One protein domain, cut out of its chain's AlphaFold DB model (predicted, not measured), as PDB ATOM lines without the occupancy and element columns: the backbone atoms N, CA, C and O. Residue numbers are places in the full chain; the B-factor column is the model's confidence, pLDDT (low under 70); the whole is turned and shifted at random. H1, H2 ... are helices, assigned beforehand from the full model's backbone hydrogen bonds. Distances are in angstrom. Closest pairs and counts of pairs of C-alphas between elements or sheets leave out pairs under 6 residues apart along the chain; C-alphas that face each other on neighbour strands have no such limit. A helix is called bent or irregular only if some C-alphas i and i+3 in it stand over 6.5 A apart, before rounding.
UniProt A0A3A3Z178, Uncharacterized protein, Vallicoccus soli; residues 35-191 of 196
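What this domain is: This is residues 35 to 191 of the 196 residues of an uncharacterized protein of Vallicoccus soli (UniProt A0A3A3Z178). A long up-and-down bundle of H1 to H4, each against the one before, has H5 packed on H1 and residues 35 to 43 sticking out. The printed part, of class all helix, has 157 residues with five named helices. It is loose, radius of gyration of the C-alphas 19.9 A, spanning 81 by 22 by 21 A.

How they stand to each other: The hub, H1, residues 35 to 85, forms a hairpin with H2, 91 to 121; closest C-alphas Val 84 and Arg 94, 5.0 A. H3, 129 to 154, forms hairpins with H2 and H4, 164 to 181. H5, 183 to 190, touches H1, which meets it with residues 56 to 63 alone, and also touches H4, which meets it with residues 174 to 178 alone. In H1 45 of 47 O i to N i+4 pairs are within hydrogen-bond range, in H2 26 of 27, elsewhere every one.

Where its parts are: H1 spans 73.2 A from C-alpha 35 at (58.662, -4.282, -15.430) to C-alpha 85, irregular with 7.1 A between C-alphas 79 and 82. C-alpha 190 ends H5 at (36.855, 3.427, 15.068).

The domain as a whole: The printed part has no cut; residues 157 to 162 are under pLDDT 70.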
ATOM      1  N   LEU A  35      59.401  -5.530 -15.618       97.62
ATOM      2  CA  LEU A  35      58.662  -4.282 -15.430       97.62
ATOM      3  C   LEU A  35      57.148  -4.523 -15.375       97.62
ATOM      4  O   LEU A  35      56.479  -3.986 -14.496       97.62
ATOM      5  N   ALA A  36      56.612  -5.357 -16.269       97.25
ATOM      6  CA  ALA A  36      55.200  -5.726 -16.263       97.25
ATOM      7  C   ALA A  36      54.796  -6.409 -14.946       97.25
ATOM      8  O   ALA A  36      53.777  -6.048 -14.365       97.25
ATOM      9  N   ALA A  37      55.613  -7.332 -14.431       96.25
ATOM     10  CA  ALA A  37      55.367  -7.982 -13.145       96.25
ATOM     11  C   ALA A  37      55.356  -6.977 -11.979       96.25
ATOM     12  O   ALA A  37      54.472  -7.032 -11.128       96.25
ATOM     13  N   VAL A  38      56.295  -6.023 -11.962       97.25
ATOM     14  CA  VAL A  38      56.333  -4.957 -10.946       97.25
ATOM     15  C   VAL A  38      55.084  -4.075 -11.016       97.25
ATOM     16  O   VAL A  38      54.497  -3.777  -9.978       97.25
ATOM     17  N   LEU A  39      54.652  -3.682 -12.216       96.56
ATOM     18  CA  LEU A  39      53.447  -2.869 -12.404       96.56
ATOM     19  C   LEU A  39      52.176  -3.607 -11.971       96.56
ATOM     20  O   LEU A  39      51.317  -2.997 -11.339       96.56
ATOM     21  N   LEU A  40      52.075  -4.909 -12.255       95.50
ATOM     22  CA  LEU A  40      50.956  -5.744 -11.810       95.50
ATOM     23  C   LEU A  40      50.899  -5.842 -10.282       95.50
ATOM     24  O   LEU A  40      49.849  -5.591  -9.705       95.50
ATOM     25  N   LEU A  41      52.029  -6.119  -9.623       95.69
ATOM     26  CA  LEU A  41      52.105  -6.162  -8.155       95.69
ATOM     27  C   LEU A  41      51.775  -4.809  -7.517       95.69
ATOM     28  O   LEU A  41      51.165  -4.743  -6.451       95.69
ATOM     29  N   TRP A  42      52.195  -3.716  -8.150       96.44
ATOM     30  CA  TRP A  42      51.874  -2.376  -7.676       96.44
ATOM     31  C   TRP A  42      50.383  -2.054  -7.823       96.44
ATOM     32  O   TRP A  42      49.791  -1.499  -6.898       96.44
ATOM     33  N   ALA A  43      49.776  -2.416  -8.956       95.75
ATOM     34  CA  ALA A  43      48.348  -2.238  -9.194       95.75
ATOM     35  C   ALA A  43      47.506  -3.068  -8.211       95.75
ATOM     36  O   ALA A  43      46.561  -2.536  -7.636       95.75
ATOM     37  N   ASP A  44      47.896  -4.319  -7.960       95.94
ATOM     38  CA  ASP A  44      47.250  -5.220  -6.998       95.94
ATOM     39  C   ASP A  44      47.261  -4.626  -5.579       95.94
ATOM     40  O   ASP A  44      46.207  -4.426  -4.978       95.94
ATOM     41  N   ARG A  45      48.425  -4.163  -5.101       94.75
ATOM     42  CA  ARG A  45      48.539  -3.477  -3.799       94.75
ATOM     43  C   ARG A  45      47.725  -2.190  -3.713       94.75
ATOM     44  O   ARG A  45      47.182  -1.870  -2.660       94.75
ATOM     45  N   ARG A  46      47.663  -1.413  -4.799       95.44
ATOM     46  CA  ARG A  46      46.827  -0.201  -4.864       95.44
ATOM     47  C   ARG A  46      45.342  -0.548  -4.760       95.44
ATOM     48  O   ARG A  46      44.615   0.185  -4.096       95.44
ATOM     49  N   HIS A  47      44.911  -1.639  -5.390       95.56
ATOM     50  CA  HIS A  47      43.545  -2.144  -5.276       95.56
ATOM     51  C   HIS A  47      43.237  -2.629  -3.860       95.56
ATOM     52  O   HIS A  47      42.240  -2.197  -3.295       95.56
ATOM     53  N   GLU A  48      44.117  -3.431  -3.260       95.19
ATOM     54  CA  GLU A  48      43.964  -3.921  -1.883       95.19
ATOM     55  C   GLU A  48      43.836  -2.764  -0.874       95.19
ATOM     56  O   GLU A  48      42.956  -2.768  -0.015       95.19
ATOM     57  N   GLN A  49      44.645  -1.709  -1.022       95.81
ATOM     58  CA  GLN A  49      44.535  -0.494  -0.203       95.81
ATOM     59  C   GLN A  49      43.211   0.255  -0.409       95.81
ATOM     60  O   GLN A  49      42.678   0.827   0.543       95.81
ATOM     61  N   GLY A  50      42.693   0.278  -1.641       97.38
ATOM     62  CA  GLY A  50      41.387   0.854  -1.955       97.38
ATOM     63  C   GLY A  50      40.258   0.091  -1.265       97.38
ATOM     64  O   GLY A  50      39.470   0.694  -0.545       97.38
ATOM     65  N   GLU A  51      40.255  -1.236  -1.388       97.69
ATOM     66  CA  GLU A  51      39.277  -2.113  -0.731       97.69
ATOM     67  C   GLU A  51      39.319  -1.979   0.796       97.69
ATOM     68  O   GLU A  51      38.276  -1.882   1.438       97.69
ATOM     69  N   ALA A  52      40.519  -1.922   1.384       97.56
ATOM     70  CA  ALA A  52      40.690  -1.708   2.817       97.56
ATOM     71  C   ALA A  52      40.115  -0.354   3.267       97.56
ATOM     72  O   ALA A  52      39.460  -0.268   4.304       97.56
ATOM     73  N   ARG A  53      40.335   0.708   2.481       98.00
ATOM     74  CA  ARG A  53      39.812   2.049   2.768       98.00
ATOM     75  C   ARG A  53      38.290   2.108   2.657       98.00
ATOM     76  O   ARG A  53      37.657   2.683   3.538       98.00
ATOM     77  N   ASP A  54      37.722   1.518   1.610       98.19
ATOM     78  CA  ASP A  54      36.273   1.468   1.398       98.19
ATOM     79  C   ASP A  54      35.591   0.648   2.504       98.19
ATOM     80  O   ASP A  54      34.570   1.066   3.052       98.19
ATOM     81  N   LEU A  55      36.209  -0.468   2.912       98.31
ATOM     82  CA  LEU A  55      35.753  -1.260   4.051       98.31
ATOM     83  C   LEU A  55      35.788  -0.450   5.351       98.31
ATOM     84  O   LEU A  55      34.789  -0.424   6.064       98.31
ATOM     85  N   LEU A  56      36.891   0.241   5.659       98.38
ATOM     86  CA  LEU A  56      36.980   1.072   6.865       98.38
ATOM     87  C   LEU A  56      35.980   2.234   6.866       98.38
ATOM     88  O   LEU A  56      35.456   2.571   7.925       98.38
ATOM     89  N   ALA A  57      35.697   2.832   5.707       98.12
ATOM     90  CA  ALA A  57      34.685   3.878   5.592       98.12
ATOM     91  C   ALA A  57      33.280   3.338   5.912       98.12
ATOM     92  O   ALA A  57      32.578   3.926   6.731       98.12
ATOM     93  N   ALA A  58      32.910   2.187   5.341       98.31
ATOM     94  CA  ALA A  58      31.629   1.536   5.622       98.31
ATOM     95  C   ALA A  58      31.508   1.090   7.089       98.31
ATOM     96  O   ALA A  58      30.448   1.213   7.697       98.31
ATOM     97  N   VAL A  59      32.602   0.595   7.675       98.19
ATOM     98  CA  VAL A  59      32.686   0.233   9.096       98.19
ATOM     99  C   VAL A  59      32.465   1.464   9.984       98.19
ATOM    100  O   VAL A  59      31.688   1.401  10.932       98.19
ATOM    101  N   ALA A  60      33.113   2.593   9.684       97.88
ATOM    102  CA  ALA A  60      32.955   3.822  10.463       97.88
ATOM    103  C   ALA A  60      31.521   4.378  10.387       97.88
ATOM    104  O   ALA A  60      30.973   4.819  11.398       97.88
ATOM    105  N   GLU A  61      30.897   4.326   9.206       97.56
ATOM    106  CA  GLU A  61      29.494   4.705   9.016       97.56
ATOM    107  C   GLU A  61      28.550   3.794   9.816       97.56
ATOM    108  O   GLU A  61      27.714   4.289  10.574       97.56
ATOM    109  N   ALA A  62      28.739   2.474   9.727       97.62
ATOM    110  CA  ALA A  62      27.938   1.497  10.459       97.62
ATOM    111  C   ALA A  62      28.086   1.631  11.984       97.62
ATOM    112  O   ALA A  62      27.088   1.556  12.699       97.62
ATOM    113  N   GLU A  63      29.292   1.881  12.511       97.25
ATOM    114  CA  GLU A  63      29.465   2.178  13.941       97.25
ATOM    115  C   GLU A  63      28.740   3.466  14.344       97.25
ATOM    116  O   GLU A  63      28.092   3.493  15.390       97.25
ATOM    117  N   GLY A  64      28.769   4.505  13.503       96.50
ATOM    118  CA  GLY A  64      28.003   5.731  13.729       96.50
ATOM    119  C   GLY A  64      26.496   5.471  13.833       96.50
ATOM    120  O   GLY A  64      25.847   5.929  14.780       96.50
ATOM    121  N   THR A  65      25.941   4.681  12.909       95.81
ATOM    122  CA  THR A  65      24.541   4.230  12.959       95.81
ATOM    123  C   THR A  65      24.263   3.427  14.223       95.81
ATOM    124  O   THR A  65      23.250   3.637  14.896       95.81
ATOM    125  N   ALA A  66      25.166   2.518  14.580       95.50
ATOM    126  CA  ALA A  66      24.991   1.623  15.707       95.50
ATOM    127  C   ALA A  66      25.061   2.340  17.063       95.50
ATOM    128  O   ALA A  66      24.297   1.999  17.973       95.50
ATOM    129  N   ASP A  67      25.925   3.346  17.191       95.12
ATOM    130  CA  ASP A  67      26.014   4.228  18.355       95.12
ATOM    131  C   ASP A  67      24.758   5.091  18.490       95.12
ATOM    132  O   ASP A  67      24.167   5.166  19.572       95.12
ATOM    133  N   TRP A  68      24.289   5.689  17.390       95.06
ATOM    134  CA  TRP A  68      23.050   6.468  17.384       95.06
ATOM    135  C   TRP A  68      21.831   5.611  17.755       95.06
ATOM    136  O   TRP A  68      21.039   5.986  18.628       95.06
ATOM    137  N   ALA A  69      21.700   4.430  17.147       94.44
ATOM    138  CA  ALA A  69      20.620   3.492  17.424       94.44
ATOM    139  C   ALA A  69      20.668   3.001  18.881       94.44
ATOM    140  O   ALA A  69      19.644   2.985  19.569       94.44
ATOM    141  N   GLY A  70      21.864   2.679  19.386       92.69
ATOM    142  CA  GLY A  70      22.079   2.307  20.782       92.69
ATOM    143  C   GLY A  70      21.675   3.416  21.757       92.69
ATOM    144  O   GLY A  70      20.981   3.145  22.737       92.69
ATOM    145  N   ALA A  71      22.035   4.670  21.470       93.50
ATOM    146  CA  ALA A  71      21.647   5.823  22.280       93.50
ATOM    147  C   ALA A  71      20.123   6.042  22.289       93.50
ATOM    148  O   ALA A  71      19.545   6.293  23.349       93.50
ATOM    149  N   ARG A  72      19.456   5.894  21.137       95.44
ATOM    150  CA  ARG A  72      17.991   5.997  21.017       95.44
ATOM    151  C   ARG A  72      17.279   4.920  21.839       95.44
ATOM    152  O   ARG A  72      16.364   5.242  22.597       95.44
ATOM    153  N   VAL A  73      17.722   3.665  21.747       94.06
ATOM    154  CA  VAL A  73      17.178   2.560  22.554       94.06
ATOM    155  C   VAL A  73      17.427   2.801  24.044       94.06
ATOM    156  O   VAL A  73      16.507   2.668  24.850       94.06
ATOM    157  N   ALA A  74      18.638   3.214  24.426       91.75
ATOM    158  CA  ALA A  74      18.962   3.527  25.814       91.75
ATOM    159  C   ALA A  74      18.070   4.648  26.372       91.75
ATOM    160  O   ALA A  74      17.564   4.523  27.487       91.75
ATOM    161  N   ALA A  75      17.816   5.703  25.593       93.44
ATOM    162  CA  ALA A  75      16.903   6.778  25.971       93.44
ATOM    163  C   ALA A  75      15.457   6.279  26.138       93.44
ATOM    164  O   ALA A  75      14.804   6.624  27.123       93.44
ATOM    165  N   ALA A  76      14.969   5.422  25.232       93.06
ATOM    166  CA  ALA A  76      13.646   4.806  25.344       93.06
ATOM    167  C   ALA A  76      13.518   3.958  26.622       93.06
ATOM    168  O   ALA A  76      12.542   4.094  27.363       93.06
ATOM    169  N   VAL A  77      14.531   3.140  26.931       90.75
ATOM    170  CA  VAL A  77      14.581   2.333  28.161       90.75
ATOM    171  C   VAL A  77      14.614   3.223  29.404       90.75
ATOM    172  O   VAL A  77      13.846   2.990  30.337       90.75
ATOM    173  N   GLN A  78      15.459   4.258  29.429       90.44
ATOM    174  CA  GLN A  78      15.549   5.200  30.552       90.44
ATOM    175  C   GLN A  78      14.225   5.937  30.788       90.44
ATOM    176  O   GLN A  78      13.814   6.113  31.934       90.44
ATOM    177  N   TYR A  79      13.530   6.322  29.717       90.56
ATOM    178  CA  TYR A  79      12.217   6.955  29.789       90.56
ATOM    179  C   TYR A  79      11.128   5.997  30.306       90.56
ATOM    180  O   TYR A  79      10.314   6.369  31.158       90.56
ATOM    181  N   ALA A  80      11.108   4.753  29.815       88.94
ATOM    182  CA  ALA A  80      10.077   3.769  30.135       88.94
ATOM    183  C   ALA A  80      10.252   3.131  31.526       88.94
ATOM    184  O   ALA A  80       9.270   2.950  32.255       88.94
ATOM    185  N   SER A  81      11.489   2.809  31.914       83.06
ATOM    186  CA  SER A  81      11.814   1.960  33.071       83.06
ATOM    187  C   SER A  81      11.174   2.413  34.397       83.06
ATOM    188  O   SER A  81      10.483   1.594  35.017       83.06
ATOM    189  N   PRO A  82      11.254   3.699  34.813       82.12
ATOM    190  CA  PRO A  82      10.705   4.128  36.102       82.12
ATOM    191  C   PRO A  82       9.197   3.892  36.217       82.12
ATOM    192  O   PRO A  82       8.694   3.513  37.269       82.12
ATOM    193  N   LYS A  83       8.450   4.093  35.127       80.81
ATOM    194  CA  LYS A  83       6.987   3.963  35.123       80.81
ATOM    195  C   LYS A  83       6.532   2.523  34.931       80.81
ATOM    196  O   LYS A  83       5.452   2.169  35.396       80.81
ATOM    197  N   VAL A  84       7.332   1.689  34.275       76.56
ATOM    198  CA  VAL A  84       6.996   0.279  34.064       76.56
ATOM    199  C   VAL A  84       7.097  -0.533  35.358       76.56
ATOM    200  O   VAL A  84       6.292  -1.440  35.565       76.56
ATOM    201  N   GLN A  85       8.021  -0.179  36.253       77.81
ATOM    202  CA  GLN A  85       8.234  -0.891  37.519       77.81
ATOM    203  C   GLN A  85       7.267  -0.471  38.639       77.81
ATOM    204  O   GLN A  85       7.074  -1.213  39.602       77.81
ATOM    205  N   LEU A  86       6.619   0.692  38.521       85.56
ATOM    206  CA  LEU A  86       5.655   1.168  39.514       85.56
ATOM    207  C   LEU A  86       4.327   0.402  39.414       85.56
ATOM    208  O   LEU A  86       3.635   0.432  38.391       85.56
ATOM    209  N   SER A  87       3.926  -0.234  40.517       82.25
ATOM    210  CA  SER A  87       2.640  -0.938  40.636       82.25
ATOM    211  C   SER A  87       1.434  -0.005  40.466       82.25
ATOM    212  O   SER A  87       0.387  -0.444  39.992       82.25
ATOM    213  N   SER A  88       1.605   1.284  40.779       90.44
ATOM    214  CA  SER A  88       0.604   2.343  40.610       90.44
ATOM    215  C   SER A  88       0.374   2.762  39.153       90.44
ATOM    216  O   SER A  88      -0.648   3.376  38.851       90.44
ATOM    217  N   THR A  89       1.278   2.427  38.226       88.75
ATOM    218  CA  THR A  89       1.098   2.744  36.806       88.75
ATOM    219  C   THR A  89       0.011   1.851  36.203       88.75
ATOM    220  O   THR A  89       0.118   0.629  36.300       88.75
ATOM    221  N   PRO A  90      -1.010   2.390  35.512       93.75
ATOM    222  CA  PRO A  90      -2.040   1.566  34.884       93.75
ATOM    223  C   PRO A  90      -1.455   0.543  33.888       93.75
ATOM    224  O   PRO A  90      -0.541   0.888  33.130       93.75
ATOM    225  N   PRO A  91      -1.999  -0.689  33.789       90.31
ATOM    226  CA  PRO A  91      -1.479  -1.723  32.886       90.31
ATOM    227  C   PRO A  91      -1.358  -1.280  31.421       90.31
ATOM    228  O   PRO A  91      -0.390  -1.627  30.747       90.31
ATOM    229  N   ARG A  92      -2.310  -0.469  30.936       92.50
ATOM    230  CA  ARG A  92      -2.287   0.095  29.577       92.50
ATOM    231  C   ARG A  92      -1.091   1.026  29.354       92.50
ATOM    232  O   ARG A  92      -0.493   0.985  28.285       92.50
ATOM    233  N   VAL A  93      -0.727   1.823  30.358       92.19
ATOM    234  CA  VAL A  93       0.432   2.727  30.291       92.19
ATOM    235  C   VAL A  93       1.725   1.919  30.287       92.19
ATOM    236  O   VAL A  93       2.579   2.170  29.446       92.19
ATOM    237  N   ARG A  94       1.848   0.886  31.137       89.94
ATOM    238  CA  ARG A  94       3.018  -0.013  31.110       89.94
ATOM    239  C   ARG A  94       3.203  -0.677  29.745       89.94
ATOM    240  O   ARG A  94       4.316  -0.700  29.241       89.94
ATOM    241  N   ARG A  95       2.115  -1.162  29.133       90.00
ATOM    242  CA  ARG A  95       2.147  -1.748  27.782       90.00
ATOM    243  C   ARG A  95       2.569  -0.730  26.723       90.00
ATOM    244  O   ARG A  95       3.395  -1.050  25.886       90.00
ATOM    245  N   SER A  96       2.035   0.491  26.780       92.50
ATOM    246  CA  SER A  96       2.424   1.555  25.846       92.50
ATOM    247  C   SER A  96       3.901   1.931  25.975       92.50
ATOM    248  O   SER A  96       4.544   2.189  24.969       92.50
ATOM    249  N   LEU A  97       4.438   1.968  27.197       92.38
ATOM    250  CA  LEU A  97       5.850   2.267  27.444       92.38
ATOM    251  C   LEU A  97       6.774   1.131  26.996       92.38
ATOM    252  O   LEU A  97       7.841   1.410  26.462       92.38
ATOM    253  N   ALA A  98       6.359  -0.126  27.185       90.81
ATOM    254  CA  ALA A  98       7.063  -1.275  26.623       90.81
ATOM    255  C   ALA A  98       7.108  -1.185  25.090       90.81
ATOM    256  O   ALA A  98       8.192  -1.259  24.530       90.81
ATOM    257  N   GLY A  99       5.978  -0.873  24.442       93.19
ATOM    258  CA  GLY A  99       5.906  -0.697  22.988       93.19
ATOM    259  C   GLY A  99       6.903   0.329  22.435       93.19
ATOM    260  O   GLY A  99       7.541   0.069  21.428       93.19
ATOM    261  N   ILE A 100       7.139   1.448  23.136       94.19
ATOM    262  CA  ILE A 100       8.151   2.442  22.720       94.19
ATOM    263  C   ILE A 100       9.565   1.836  22.683       94.19
ATOM    264  O   ILE A 100      10.350   2.144  21.787       94.19
ATOM    265  N   VAL A 101       9.909   0.996  23.662       93.19
ATOM    266  CA  VAL A 101      11.209   0.308  23.702       93.19
ATOM    267  C   VAL A 101      11.284  -0.762  22.613       93.19
ATOM    268  O   VAL A 101      12.317  -0.880  21.957       93.19
ATOM    269  N   GLU A 102      10.198  -1.511  22.413       94.19
ATOM    270  CA  GLU A 102      10.093  -2.554  21.388       94.19
ATOM    271  C   GLU A 102      10.292  -1.972  19.981       94.19
ATOM    272  O   GLU A 102      11.147  -2.457  19.238       94.19
ATOM    273  N   ASP A 103       9.595  -0.880  19.664       95.81
ATOM    274  CA  ASP A 103       9.691  -0.182  18.379       95.81
ATOM    275  C   ASP A 103      11.106   0.368  18.146       95.81
ATOM    276  O   ASP A 103      11.711   0.123  17.101       95.81
ATOM    277  N   ALA A 104      11.688   1.048  19.144       96.00
ATOM    278  CA  ALA A 104      13.042   1.589  19.033       96.00
ATOM    279  C   ALA A 104      14.097   0.487  18.821       96.00
ATOM    280  O   ALA A 104      15.040   0.665  18.047       96.00
ATOM    281  N   ALA A 105      13.949  -0.654  19.498       95.50
ATOM    282  CA  ALA A 105      14.855  -1.785  19.357       95.50
ATOM    283  C   ALA A 105      14.681  -2.500  18.005       95.50
ATOM    284  O   ALA A 105      15.674  -2.881  17.385       95.50
ATOM    285  N   ALA A 106      13.449  -2.635  17.506       96.62
ATOM    286  CA  ALA A 106      13.180  -3.200  16.186       96.62
ATOM    287  C   ALA A 106      13.763  -2.331  15.058       96.62
ATOM    288  O   ALA A 106      14.418  -2.852  14.153       96.62
ATOM    289  N   GLU A 107      13.597  -1.006  15.139       97.44
ATOM    290  CA  GLU A 107      14.212  -0.052  14.207       97.44
ATOM    291  C   GLU A 107      15.745  -0.150  14.228       97.44
ATOM    292  O   GLU A 107      16.374  -0.241  13.172       97.44
ATOM    293  N   ALA A 108      16.349  -0.204  15.420       96.56
ATOM    294  CA  ALA A 108      17.791  -0.381  15.577       96.56
ATOM    295  C   ALA A 108      18.280  -1.689  14.935       96.56
ATOM    296  O   ALA A 108      19.276  -1.704  14.212       96.56
ATOM    297  N   ALA A 109      17.568  -2.796  15.157       97.06
ATOM    298  CA  ALA A 109      17.914  -4.083  14.568       97.06
ATOM    299  C   ALA A 109      17.799  -4.076  13.034       97.06
ATOM    300  O   ALA A 109      18.621  -4.690  12.352       97.06
ATOM    301  N   ALA A 110      16.788  -3.402  12.480       98.19
ATOM    302  CA  ALA A 110      16.612  -3.262  11.039       98.19
ATOM    303  C   ALA A 110      17.739  -2.433  10.401       98.19
ATOM    304  O   ALA A 110      18.300  -2.864   9.393       98.19
ATOM    305  N   ALA A 111      18.118  -1.309  11.020       97.88
ATOM    306  CA  ALA A 111      19.223  -0.468  10.556       97.88
ATOM    307  C   ALA A 111      20.547  -1.250  10.496       97.88
ATOM    308  O   ALA A 111      21.180  -1.312   9.448       97.88
ATOM    309  N   LEU A 112      20.901  -1.974  11.565       97.69
ATOM    310  CA  LEU A 112      22.141  -2.763  11.592       97.69
ATOM    311  C   LEU A 112      22.172  -3.899  10.565       97.69
ATOM    312  O   LEU A 112      23.238  -4.263  10.073       97.69
ATOM    313  N   ARG A 113      21.019  -4.485  10.227       98.56
ATOM    314  CA  ARG A 113      20.936  -5.482   9.148       98.56
ATOM    315  C   ARG A 113      21.130  -4.856   7.776       98.56
ATOM    316  O   ARG A 113      21.744  -5.492   6.920       98.56
ATOM    317  N   ALA A 114      20.608  -3.649   7.567       98.50
ATOM    318  CA  ALA A 114      20.843  -2.902   6.341       98.50
ATOM    319  C   ALA A 114      22.339  -2.590   6.188       98.50
ATOM    320  O   ALA A 114      22.909  -2.911   5.146       98.50
ATOM    321  N   ASP A 115      22.991  -2.114   7.253       98.44
ATOM    322  CA  ASP A 115      24.437  -1.863   7.272       98.44
ATOM    323  C   ASP A 115      25.239  -3.150   7.032       98.44
ATOM    324  O   ASP A 115      26.148  -3.173   6.205       98.44
ATOM    325  N   ALA A 116      24.862  -4.269   7.665       98.56
ATOM    326  CA  ALA A 116      25.487  -5.569   7.413       98.56
ATOM    327  C   ALA A 116      25.357  -6.003   5.941       98.56
ATOM    328  O   ALA A 116      26.290  -6.575   5.373       98.56
ATOM    329  N   GLY A 117      24.209  -5.733   5.313       98.62
ATOM    330  CA  GLY A 117      23.994  -5.935   3.881       98.62
ATOM    331  C   GLY A 117      24.894  -5.040   3.024       98.62
ATOM    332  O   GLY A 117      25.519  -5.536   2.087       98.62
ATOM    333  N   GLY A 118      25.013  -3.759   3.383       98.38
ATOM    334  CA  GLY A 118      25.898  -2.791   2.730       98.38
ATOM    335  C   GLY A 118      27.367  -3.207   2.789       98.38
ATOM    336  O   GLY A 118      28.027  -3.274   1.754       98.38
ATOM    337  N   VAL A 119      27.853  -3.605   3.969       98.44
ATOM    338  CA  VAL A 119      29.223  -4.115   4.144       98.44
ATOM    339  C   VAL A 119      29.471  -5.349   3.278       98.44
ATOM    340  O   VAL A 119      30.495  -5.425   2.605       98.44
ATOM    341  N   ARG A 120      28.542  -6.313   3.228       98.50
ATOM    342  CA  ARG A 120      28.698  -7.506   2.372       98.50
ATOM    343  C   ARG A 120      28.691  -7.197   0.881       98.50
ATOM    344  O   ARG A 120      29.322  -7.930   0.119       98.50
ATOM    345  N   ALA A 121      27.982  -6.149   0.474       98.31
ATOM    346  CA  ALA A 121      27.895  -5.725  -0.916       98.31
ATOM    347  C   ALA A 121      29.179  -5.048  -1.426       98.31
ATOM    348  O   ALA A 121      29.327  -4.894  -2.638       98.31
ATOM    349  N   LEU A 122      30.120  -4.682  -0.542       98.25
ATOM    350  CA  LEU A 122      31.414  -4.135  -0.946       98.25
ATOM    351  C   LEU A 122      32.158  -5.106  -1.870       98.25
ATOM    352  O   LEU A 122      32.345  -6.290  -1.554       98.25
ATOM    353  N   ALA A 123      32.600  -4.581  -3.012       97.81
ATOM    354  CA  ALA A 123      33.381  -5.324  -3.984       97.81
ATOM    355  C   ALA A 123      34.780  -5.595  -3.420       97.81
ATOM    356  O   ALA A 123      35.496  -4.672  -3.050       97.81
ATOM    357  N   VAL A 124      35.150  -6.873  -3.360       97.75
ATOM    358  CA  VAL A 124      36.469  -7.328  -2.919       97.75
ATOM    359  C   VAL A 124      36.918  -8.426  -3.868       97.75
ATOM    360  O   VAL A 124      36.153  -9.360  -4.143       97.75
ATOM    361  N   LEU A 125      38.138  -8.321  -4.383       96.81
ATOM    362  CA  LEU A 125      38.692  -9.299  -5.311       96.81
ATOM    363  C   LEU A 125      38.793 -10.692  -4.660       96.81
ATOM    364  O   LEU A 125      39.094 -10.828  -3.471       96.81
ATOM    365  N   PRO A 126      38.551 -11.777  -5.420       96.94
ATOM    366  CA  PRO A 126      38.431 -13.115  -4.844       96.94
ATOM    367  C   PRO A 126      39.737 -13.639  -4.234       96.94
ATOM    368  O   PRO A 126      39.666 -14.480  -3.334       96.94
ATOM    369  N   TRP A 127      40.894 -13.143  -4.692       96.56
ATOM    370  CA  TRP A 127      42.216 -13.497  -4.166       96.56
ATOM    371  C   TRP A 127      42.651 -12.664  -2.947       96.56
ATOM    372  O   TRP A 127      43.583 -13.071  -2.258       96.56
ATOM    373  N   HIS A 128      41.950 -11.576  -2.602       97.38
ATOM    374  CA  HIS A 128      42.199 -10.791  -1.384       97.38
ATOM    375  C   HIS A 128      41.483 -11.409  -0.175       97.38
ATOM    376  O   HIS A 128      40.502 -10.883   0.356       97.38
ATOM    377  N   ALA A 129      41.952 -12.586   0.252       97.50
ATOM    378  CA  ALA A 129      41.308 -13.371   1.307       97.50
ATOM    379  C   ALA A 129      41.143 -12.594   2.627       97.50
ATOM    380  O   ALA A 129      40.082 -12.685   3.240       97.50
ATOM    381  N   GLY A 130      42.137 -11.783   3.013       97.56
ATOM    382  CA  GLY A 130      42.084 -10.972   4.233       97.56
ATOM    383  C   GLY A 130      40.951  -9.944   4.216       97.56
ATOM    384  O   GLY A 130      40.142  -9.905   5.140       97.56
ATOM    385  N   ALA A 131      40.822  -9.164   3.137       97.88
ATOM    386  CA  ALA A 131      39.748  -8.177   2.993       97.88
ATOM    387  C   ALA A 131      38.358  -8.835   3.000       97.88
ATOM    388  O   ALA A 131      37.426  -8.337   3.636       97.88
ATOM    389  N   ARG A 132      38.219 -10.004   2.359       98.44
ATOM    390  CA  ARG A 132      36.974 -10.790   2.384       98.44
ATOM    391  C   ARG A 132      36.637 -11.283   3.789       98.44
ATOM    392  O   ARG A 132      35.479 -11.208   4.191       98.44
ATOM    393  N   GLU A 133      37.625 -11.787   4.523       98.38
ATOM    394  CA  GLU A 133      37.452 -12.234   5.906       98.38
ATOM    395  C   GLU A 133      37.041 -11.076   6.819       98.38
ATOM    396  O   GLU A 133      36.061 -11.208   7.550       98.38
ATOM    397  N   ALA A 134      37.714  -9.927   6.721       98.38
ATOM    398  CA  ALA A 134      37.385  -8.728   7.489       98.38
ATOM    399  C   ALA A 134      35.957  -8.233   7.210       98.38
ATOM    400  O   ALA A 134      35.196  -7.974   8.147       98.38
ATOM    401  N   ARG A 135      35.556  -8.193   5.933       98.50
ATOM    402  CA  ARG A 135      34.194  -7.842   5.508       98.50
ATOM    403  C   ARG A 135      33.143  -8.765   6.128       98.50
ATOM    404  O   ARG A 135      32.172  -8.290   6.712       98.50
ATOM    405  N   GLU A 136      33.331 -10.083   6.034       98.56
ATOM    406  CA  GLU A 136      32.375 -11.046   6.598       98.56
ATOM    407  C   GLU A 136      32.368 -11.046   8.129       98.56
ATOM    408  O   GLU A 136      31.304 -11.179   8.738       98.56
ATOM    409  N   ALA A 137      33.532 -10.895   8.767       98.44
ATOM    410  CA  ALA A 137      33.640 -10.827  10.218       98.44
ATOM    411  C   ALA A 137      32.886  -9.610  10.770       98.44
ATOM    412  O   ALA A 137      32.111  -9.755  11.719       98.44
ATOM    413  N   TYR A 138      33.043  -8.442  10.141       98.50
ATOM    414  CA  TYR A 138      32.340  -7.230  10.549       98.50
ATOM    415  C   TYR A 138      30.836  -7.286  10.251       98.50
ATOM    416  O   TYR A 138      30.025  -6.996  11.130       98.50
ATOM    417  N   ALA A 139      30.423  -7.772   9.076       98.62
ATOM    418  CA  ALA A 139      29.001  -7.968   8.785       98.62
ATOM    419  C   ALA A 139      28.331  -8.920   9.794       98.62
ATOM    420  O   ALA A 139      27.219  -8.673  10.261       98.62
ATOM    421  N   ARG A 140      29.026  -9.992  10.192       98.12
ATOM    422  CA  ARG A 140      28.539 -10.927  11.215       98.12
ATOM    423  C   ARG A 140      28.459 -10.272  12.599       98.12
ATOM    424  O   ARG A 140      27.532 -10.572  13.347       98.12
ATOM    425  N   HIS A 141      29.386  -9.373  12.933       97.44
ATOM    426  CA  HIS A 141      29.319  -8.575  14.160       97.44
ATOM    427  C   HIS A 141      28.065  -7.685  14.206       97.44
ATOM    428  O   HIS A 141      27.339  -7.703  15.204       97.44
ATOM    429  N   LEU A 142      27.751  -6.980  13.113       97.69
ATOM    430  CA  LEU A 142      26.526  -6.176  13.006       97.69
ATOM    431  C   LEU A 142      25.261  -7.030  13.158       97.69
ATOM    432  O   LEU A 142      24.323  -6.636  13.850       97.69
ATOM    433  N   GLU A 143      25.244  -8.238  12.593       97.31
ATOM    434  CA  GLU A 143      24.125  -9.167  12.777       97.31
ATOM    435  C   GLU A 143      23.961  -9.661  14.215       97.31
ATOM    436  O   GLU A 143      22.827  -9.839  14.660       97.31
ATOM    437  N   GLU A 144      25.052  -9.892  14.953       95.75
ATOM    438  CA  GLU A 144      24.964 -10.235  16.379       95.75
ATOM    439  C   GLU A 144      24.374  -9.077  17.190       95.75
ATOM    440  O   GLU A 144      23.489  -9.289  18.024       95.75
ATOM    441  N   ARG A 145      24.793  -7.837  16.903       95.06
ATOM    442  CA  ARG A 145      24.194  -6.641  17.517       95.06
ATOM    443  C   ARG A 145      22.712  -6.514  17.160       95.06
ATOM    444  O   ARG A 145      21.893  -6.264  18.042       95.06
ATOM    445  N   ALA A 146      22.341  -6.759  15.904       95.75
ATOM    446  CA  ALA A 146      20.945  -6.758  15.474       95.75
ATOM    447  C   ALA A 146      20.120  -7.834  16.198       95.75
ATOM    448  O   ALA A 146      19.027  -7.545  16.676       95.75
ATOM    449  N   ARG A 147      20.651  -9.059  16.350       93.94
ATOM    450  CA  ARG A 147      20.007 -10.141  17.119       93.94
ATOM    451  C   ARG A 147      19.760  -9.750  18.572       93.94
ATOM    452  O   ARG A 147      18.727 -10.118  19.132       93.94
ATOM    453  N   ARG A 148      20.689  -9.008  19.178       90.50
ATOM    454  CA  ARG A 148      20.532  -8.478  20.535       90.50
ATOM    455  C   ARG A 148      19.383  -7.475  20.617       90.50
ATOM    456  O   ARG A 148      18.561  -7.590  21.523       90.50
ATOM    457  N   TRP A 149      19.295  -6.533  19.681       93.19
ATOM    458  CA  TRP A 149      18.189  -5.573  19.657       93.19
ATOM    459  C   TRP A 149      16.845  -6.235  19.366       93.19
ATOM    460  O   TRP A 149      15.871  -5.943  20.042       93.19
ATOM    461  N   ASP A 150      16.808  -7.226  18.482       93.44
ATOM    462  CA  ASP A 150      15.640  -8.083  18.273       93.44
ATOM    463  C   ASP A 150      15.190  -8.809  19.551       93.44
ATOM    464  O   ASP A 150      13.996  -8.978  19.793       93.44
ATOM    465  N   ALA A 151      16.140  -9.300  20.353       90.44
ATOM    466  CA  ALA A 151      15.825  -9.959  21.615       90.44
ATOM    467  C   ALA A 151      15.203  -8.968  22.606       90.44
ATOM    468  O   ALA A 151      14.200  -9.300  23.235       90.44
ATOM    469  N   LEU A 152      15.737  -7.744  22.672       88.75
ATOM    470  CA  LEU A 152      15.146  -6.667  23.458       88.75
ATOM    471  C   LEU A 152      13.761  -6.271  22.920       88.75
ATOM    472  O   LEU A 152      12.845  -6.078  23.706       88.75
ATOM    473  N   ALA A 153      13.570  -6.224  21.601       88.50
ATOM    474  CA  ALA A 153      12.283  -5.903  20.986       88.50
ATOM    475  C   ALA A 153      11.191  -6.945  21.279       88.50
ATOM    476  O   ALA A 153      10.008  -6.629  21.245       88.50
ATOM    477  N   ARG A 154      11.568  -8.196  21.569       87.50
ATOM    478  CA  ARG A 154      10.623  -9.257  21.959       87.50
ATOM    479  C   ARG A 154      10.332  -9.293  23.458       87.50
ATOM    480  O   ARG A 154       9.293  -9.816  23.851       87.50
ATOM    481  N   ASP A 155      11.253  -8.800  24.283       85.06
ATOM    482  CA  ASP A 155      11.146  -8.844  25.742       85.06
ATOM    483  C   ASP A 155      11.863  -7.643  26.382       85.06
ATOM    484  O   ASP A 155      12.896  -7.773  27.051       85.06
ATOM    485  N   ALA A 156      11.282  -6.455  26.165       72.12
ATOM    486  CA  ALA A 156      11.845  -5.131  26.459       72.12
ATOM    487  C   ALA A 156      12.293  -4.900  27.913       72.12
ATOM    488  O   ALA A 156      12.888  -3.868  28.226       72.12
ATOM    489  N   LEU A 157      11.979  -5.825  28.825       67.06
ATOM    490  CA  LEU A 157      12.122  -5.643  30.268       67.06
ATOM    491  C   LEU A 157      12.736  -6.844  30.999       67.06
ATOM    492  O   LEU A 157      13.003  -6.724  32.195       67.06
ATOM    493  N   ARG A 158      12.957  -7.990  30.336       68.00
ATOM    494  CA  ARG A 158      13.573  -9.170  30.977       68.00
ATOM    495  C   ARG A 158      14.802  -9.716  30.254       68.00
ATOM    496  O   ARG A 158      15.534 -10.490  30.866       68.00
ATOM    497  N   ALA A 159      15.081  -9.302  29.017       55.88
ATOM    498  CA  ALA A 159      16.160  -9.887  28.226       55.88
ATOM    499  C   ALA A 159      17.204  -8.856  27.775       55.88
ATOM    500  O   ALA A 159      17.092  -8.234  26.724       55.88
ATOM    501  N   LEU A 160      18.302  -8.766  28.523       59.72
ATOM    502  CA  LEU A 160      19.607  -8.496  27.925       59.72
ATOM    503  C   LEU A 160      20.471  -9.728  28.204       59.72
ATOM    504  O   LEU A 160      21.095  -9.801  29.264       59.72
ATOM    505  N   PRO A 161      20.450 -10.749  27.323       54.25
ATOM    506  CA  PRO A 161      21.356 -11.877  27.468       54.25
ATOM    507  C   PRO A 161      22.811 -11.378  27.502       54.25
ATOM    508  O   PRO A 161      23.116 -10.321  26.941       54.25
ATOM    509  N   PRO A 162      23.711 -12.118  28.172       57.19
ATOM    510  CA  PRO A 162      25.099 -11.717  28.326       57.19
ATOM    511  C   PRO A 162      25.766 -11.435  26.975       57.19
ATOM    512  O   PRO A 162      25.649 -12.190  26.013       57.19
ATOM    513  N   ASP A 163      26.518 -10.338  26.958       82.44
ATOM    514  CA  ASP A 163      27.189  -9.703  25.817       82.44
ATOM    515  C   ASP A 163      28.359 -10.520  25.225       82.44
ATOM    516  O   ASP A 163      29.223  -9.990  24.536       82.44
ATOM    517  N   GLU A 164      28.474 -11.812  25.529       87.94
ATOM    518  CA  GLU A 164      29.658 -12.597  25.160       87.94
ATOM    519  C   GLU A 164      29.752 -12.819  23.645       87.94
ATOM    520  O   GLU A 164      30.808 -12.615  23.052       87.94
ATOM    521  N   ALA A 165      28.638 -13.159  22.985       88.50
ATOM    522  CA  ALA A 165      28.621 -13.359  21.534       88.50
ATOM    523  C   ALA A 165      28.955 -12.064  20.775       88.50
ATOM    524  O   ALA A 165      29.757 -12.073  19.839       88.50
ATOM    525  N   THR A 166      28.396 -10.934  21.218       91.00
ATOM    526  CA  THR A 166      28.674  -9.623  20.622       91.00
ATOM    527  C   THR A 166      30.125  -9.206  20.882       91.00
ATOM    528  O   THR A 166      30.810  -8.891  19.914       91.00
ATOM    529  N   ARG A 167      30.654  -9.321  22.111       91.69
ATOM    530  CA  ARG A 167      32.078  -9.043  22.409       91.69
ATOM    531  C   ARG A 167      33.036  -9.931  21.617       91.69
ATOM    532  O   ARG A 167      33.978  -9.427  21.011       91.69
ATOM    533  N   SER A 168      32.772 -11.237  21.555       94.00
ATOM    534  CA  SER A 168      33.565 -12.189  20.766       94.00
ATOM    535  C   SER A 168      33.533 -11.870  19.268       94.00
ATOM    536  O   SER A 168      34.554 -11.978  18.587       94.00
ATOM    537  N   SER A 169      32.370 -11.491  18.728       95.06
ATOM    538  CA  SER A 169      32.256 -11.077  17.322       95.06
ATOM    539  C   SER A 169      32.970  -9.749  17.050       95.06
ATOM    540  O   SER A 169      33.647  -9.642  16.034       95.06
ATOM    541  N   ALA A 170      32.899  -8.787  17.978       95.12
ATOM    542  CA  ALA A 170      33.573  -7.495  17.878       95.12
ATOM    543  C   ALA A 170      35.097  -7.660  17.866       95.12
ATOM    544  O   ALA A 170      35.776  -7.083  17.020       95.12
ATOM    545  N   ALA A 171      35.632  -8.492  18.767       95.62
ATOM    546  CA  ALA A 171      37.059  -8.804  18.814       95.62
ATOM    547  C   ALA A 171      37.535  -9.421  17.491       95.62
ATOM    548  O   ALA A 171      38.474  -8.912  16.888       95.62
ATOM    549  N   ARG A 172      36.823 -10.435  16.981       96.75
ATOM    550  CA  ARG A 172      37.149 -11.075  15.694       96.75
ATOM    551  C   ARG A 172      37.080 -10.112  14.511       96.75
ATOM    552  O   ARG A 172      37.958 -10.145  13.657       96.75
ATOM    553  N   ALA A 173      36.055  -9.264  14.454       97.69
ATOM    554  CA  ALA A 173      35.929  -8.266  13.398       97.69
ATOM    555  C   ALA A 173      37.083  -7.256  13.441       97.69
ATOM    556  O   ALA A 173      37.682  -6.966  12.409       97.69
ATOM    557  N   ARG A 174      37.441  -6.774  14.638       96.94
ATOM    558  CA  ARG A 174      38.566  -5.855  14.827       96.94
ATOM    559  C   ARG A 174      39.889  -6.492  14.418       96.94
ATOM    560  O   ARG A 174      40.623  -5.879  13.655       96.94
ATOM    561  N   ASP A 175      40.173  -7.708  14.878       97.62
ATOM    562  CA  ASP A 175      41.420  -8.409  14.557       97.62
ATOM    563  C   ASP A 175      41.561  -8.621  13.038       97.62
ATOM    564  O   ASP A 175      42.629  -8.380  12.473       97.62
ATOM    565  N   ALA A 176      40.468  -8.974  12.353       98.19
ATOM    566  CA  ALA A 176      40.458  -9.114  10.898       98.19
ATOM    567  C   ALA A 176      40.662  -7.771  10.170       98.19
ATOM    568  O   ALA A 176      41.408  -7.708   9.195       98.19
ATOM    569  N   LEU A 177      40.063  -6.676  10.654       98.12
ATOM    570  CA  LEU A 177      40.292  -5.333  10.104       98.12
ATOM    571  C   LEU A 177      41.746  -4.877  10.295       98.12
ATOM    572  O   LEU A 177      42.341  -4.320   9.373       98.12
ATOM    573  N   VAL A 178      42.343  -5.152  11.459       98.06
ATOM    574  CA  VAL A 178      43.748  -4.830  11.756       98.06
ATOM    575  C   VAL A 178      44.692  -5.615  10.848       98.06
ATOM    576  O   VAL A 178      45.667  -5.048  10.360       98.06
ATOM    577  N   ALA A 179      44.390  -6.884  10.563       97.38
ATOM    578  CA  ALA A 179      45.190  -7.701   9.655       97.38
ATOM    579  C   ALA A 179      45.251  -7.135   8.221       97.38
ATOM    580  O   ALA A 179      46.238  -7.363   7.525       97.38
ATOM    581  N   VAL A 180      44.224  -6.392   7.789       97.69
ATOM    582  CA  VAL A 180      44.119  -5.835   6.429       97.69
ATOM    583  C   VAL A 180      44.601  -4.386   6.354       97.69
ATOM    584  O   VAL A 180      45.322  -4.023   5.429       97.69
ATOM    585  N   ALA A 181      44.212  -3.543   7.312       97.44
ATOM    586  CA  ALA A 181      44.452  -2.100   7.251       97.44
ATOM    587  C   ALA A 181      45.523  -1.592   8.233       97.44
ATOM    588  O   ALA A 181      45.967  -0.449   8.120       97.44
ATOM    589  N   GLY A 182      45.956  -2.427   9.181       97.38
ATOM    590  CA  GLY A 182      46.851  -2.044  10.274       97.38
ATOM    591  C   GLY A 182      46.130  -1.371  11.449       97.38
ATOM    592  O   GLY A 182      45.053  -0.793  11.302       97.38
ATOM    593  N   GLU A 183      46.740  -1.439  12.638       96.62
ATOM    594  CA  GLU A 183      46.151  -0.923  13.889       96.62
ATOM    595  C   GLU A 183      45.865   0.584  13.813       96.62
ATOM    596  O   GLU A 183      44.792   1.016  14.227       96.62
ATOM    597  N   ASP A 184      46.772   1.376  13.233       96.69
ATOM    598  CA  ASP A 184      46.632   2.837  13.156       96.69
ATOM    599  C   ASP A 184      45.421   3.266  12.317       96.69
ATOM    600  O   ASP A 184      44.678   4.168  12.705       96.69
ATOM    601  N   ALA A 185      45.184   2.604  11.180       96.75
ATOM    602  CA  ALA A 185      44.050   2.912  10.310       96.75
ATOM    603  C   ALA A 185      42.719   2.528  10.970       96.75
ATOM    604  O   ALA A 185      41.752   3.291  10.918       96.75
ATOM    605  N   VAL A 186      42.684   1.375  11.647       97.25
ATOM    606  CA  VAL A 186      41.513   0.930  12.413       97.25
ATOM    607  C   VAL A 186      41.241   1.873  13.583       97.25
ATOM    608  O   VAL A 186      40.093   2.250  13.807       97.25
ATOM    609  N   ALA A 187      42.277   2.302  14.307       95.75
ATOM    610  CA  ALA A 187      42.149   3.255  15.406       95.75
ATOM    611  C   ALA A 187      41.687   4.639  14.927       95.75
ATOM    612  O   ALA A 187      40.921   5.300  15.625       95.75
ATOM    613  N   ALA A 188      42.102   5.077  13.736       95.75
ATOM    614  CA  ALA A 188      41.612   6.315  13.138       95.75
ATOM    615  C   ALA A 188      40.129   6.226  12.735       95.75
ATOM    616  O   ALA A 188      39.398   7.197  12.905       95.75
ATOM    617  N   ALA A 189      39.685   5.071  12.228       94.75
ATOM    618  CA  ALA A 189      38.305   4.860  11.788       94.75
ATOM    619  C   ALA A 189      37.324   4.636  12.952       94.75
ATOM    620  O   ALA A 189      36.211   5.152  12.923       94.75
ATOM    621  N   LEU A 190      37.733   3.877  13.975       93.62
ATOM    622  CA  LEU A 190      36.855   3.427  15.068       93.62
ATOM    623  C   LEU A 190      37.146   4.086  16.419       93.62
ATOM    624  O   LEU A 190      36.454   3.835  17.406       93.62
ATOM    625  N   GLY A 191      38.183   4.915  16.484       90.88
ATOM    626  CA  GLY A 191      38.730   5.410  17.736       90.88
ATOM    627  C   GLY A 191      39.605   4.376  18.461       90.88
ATOM    628  O   GLY A 191      39.748   3.222  18.038       90.88
TER     629      GLY A 191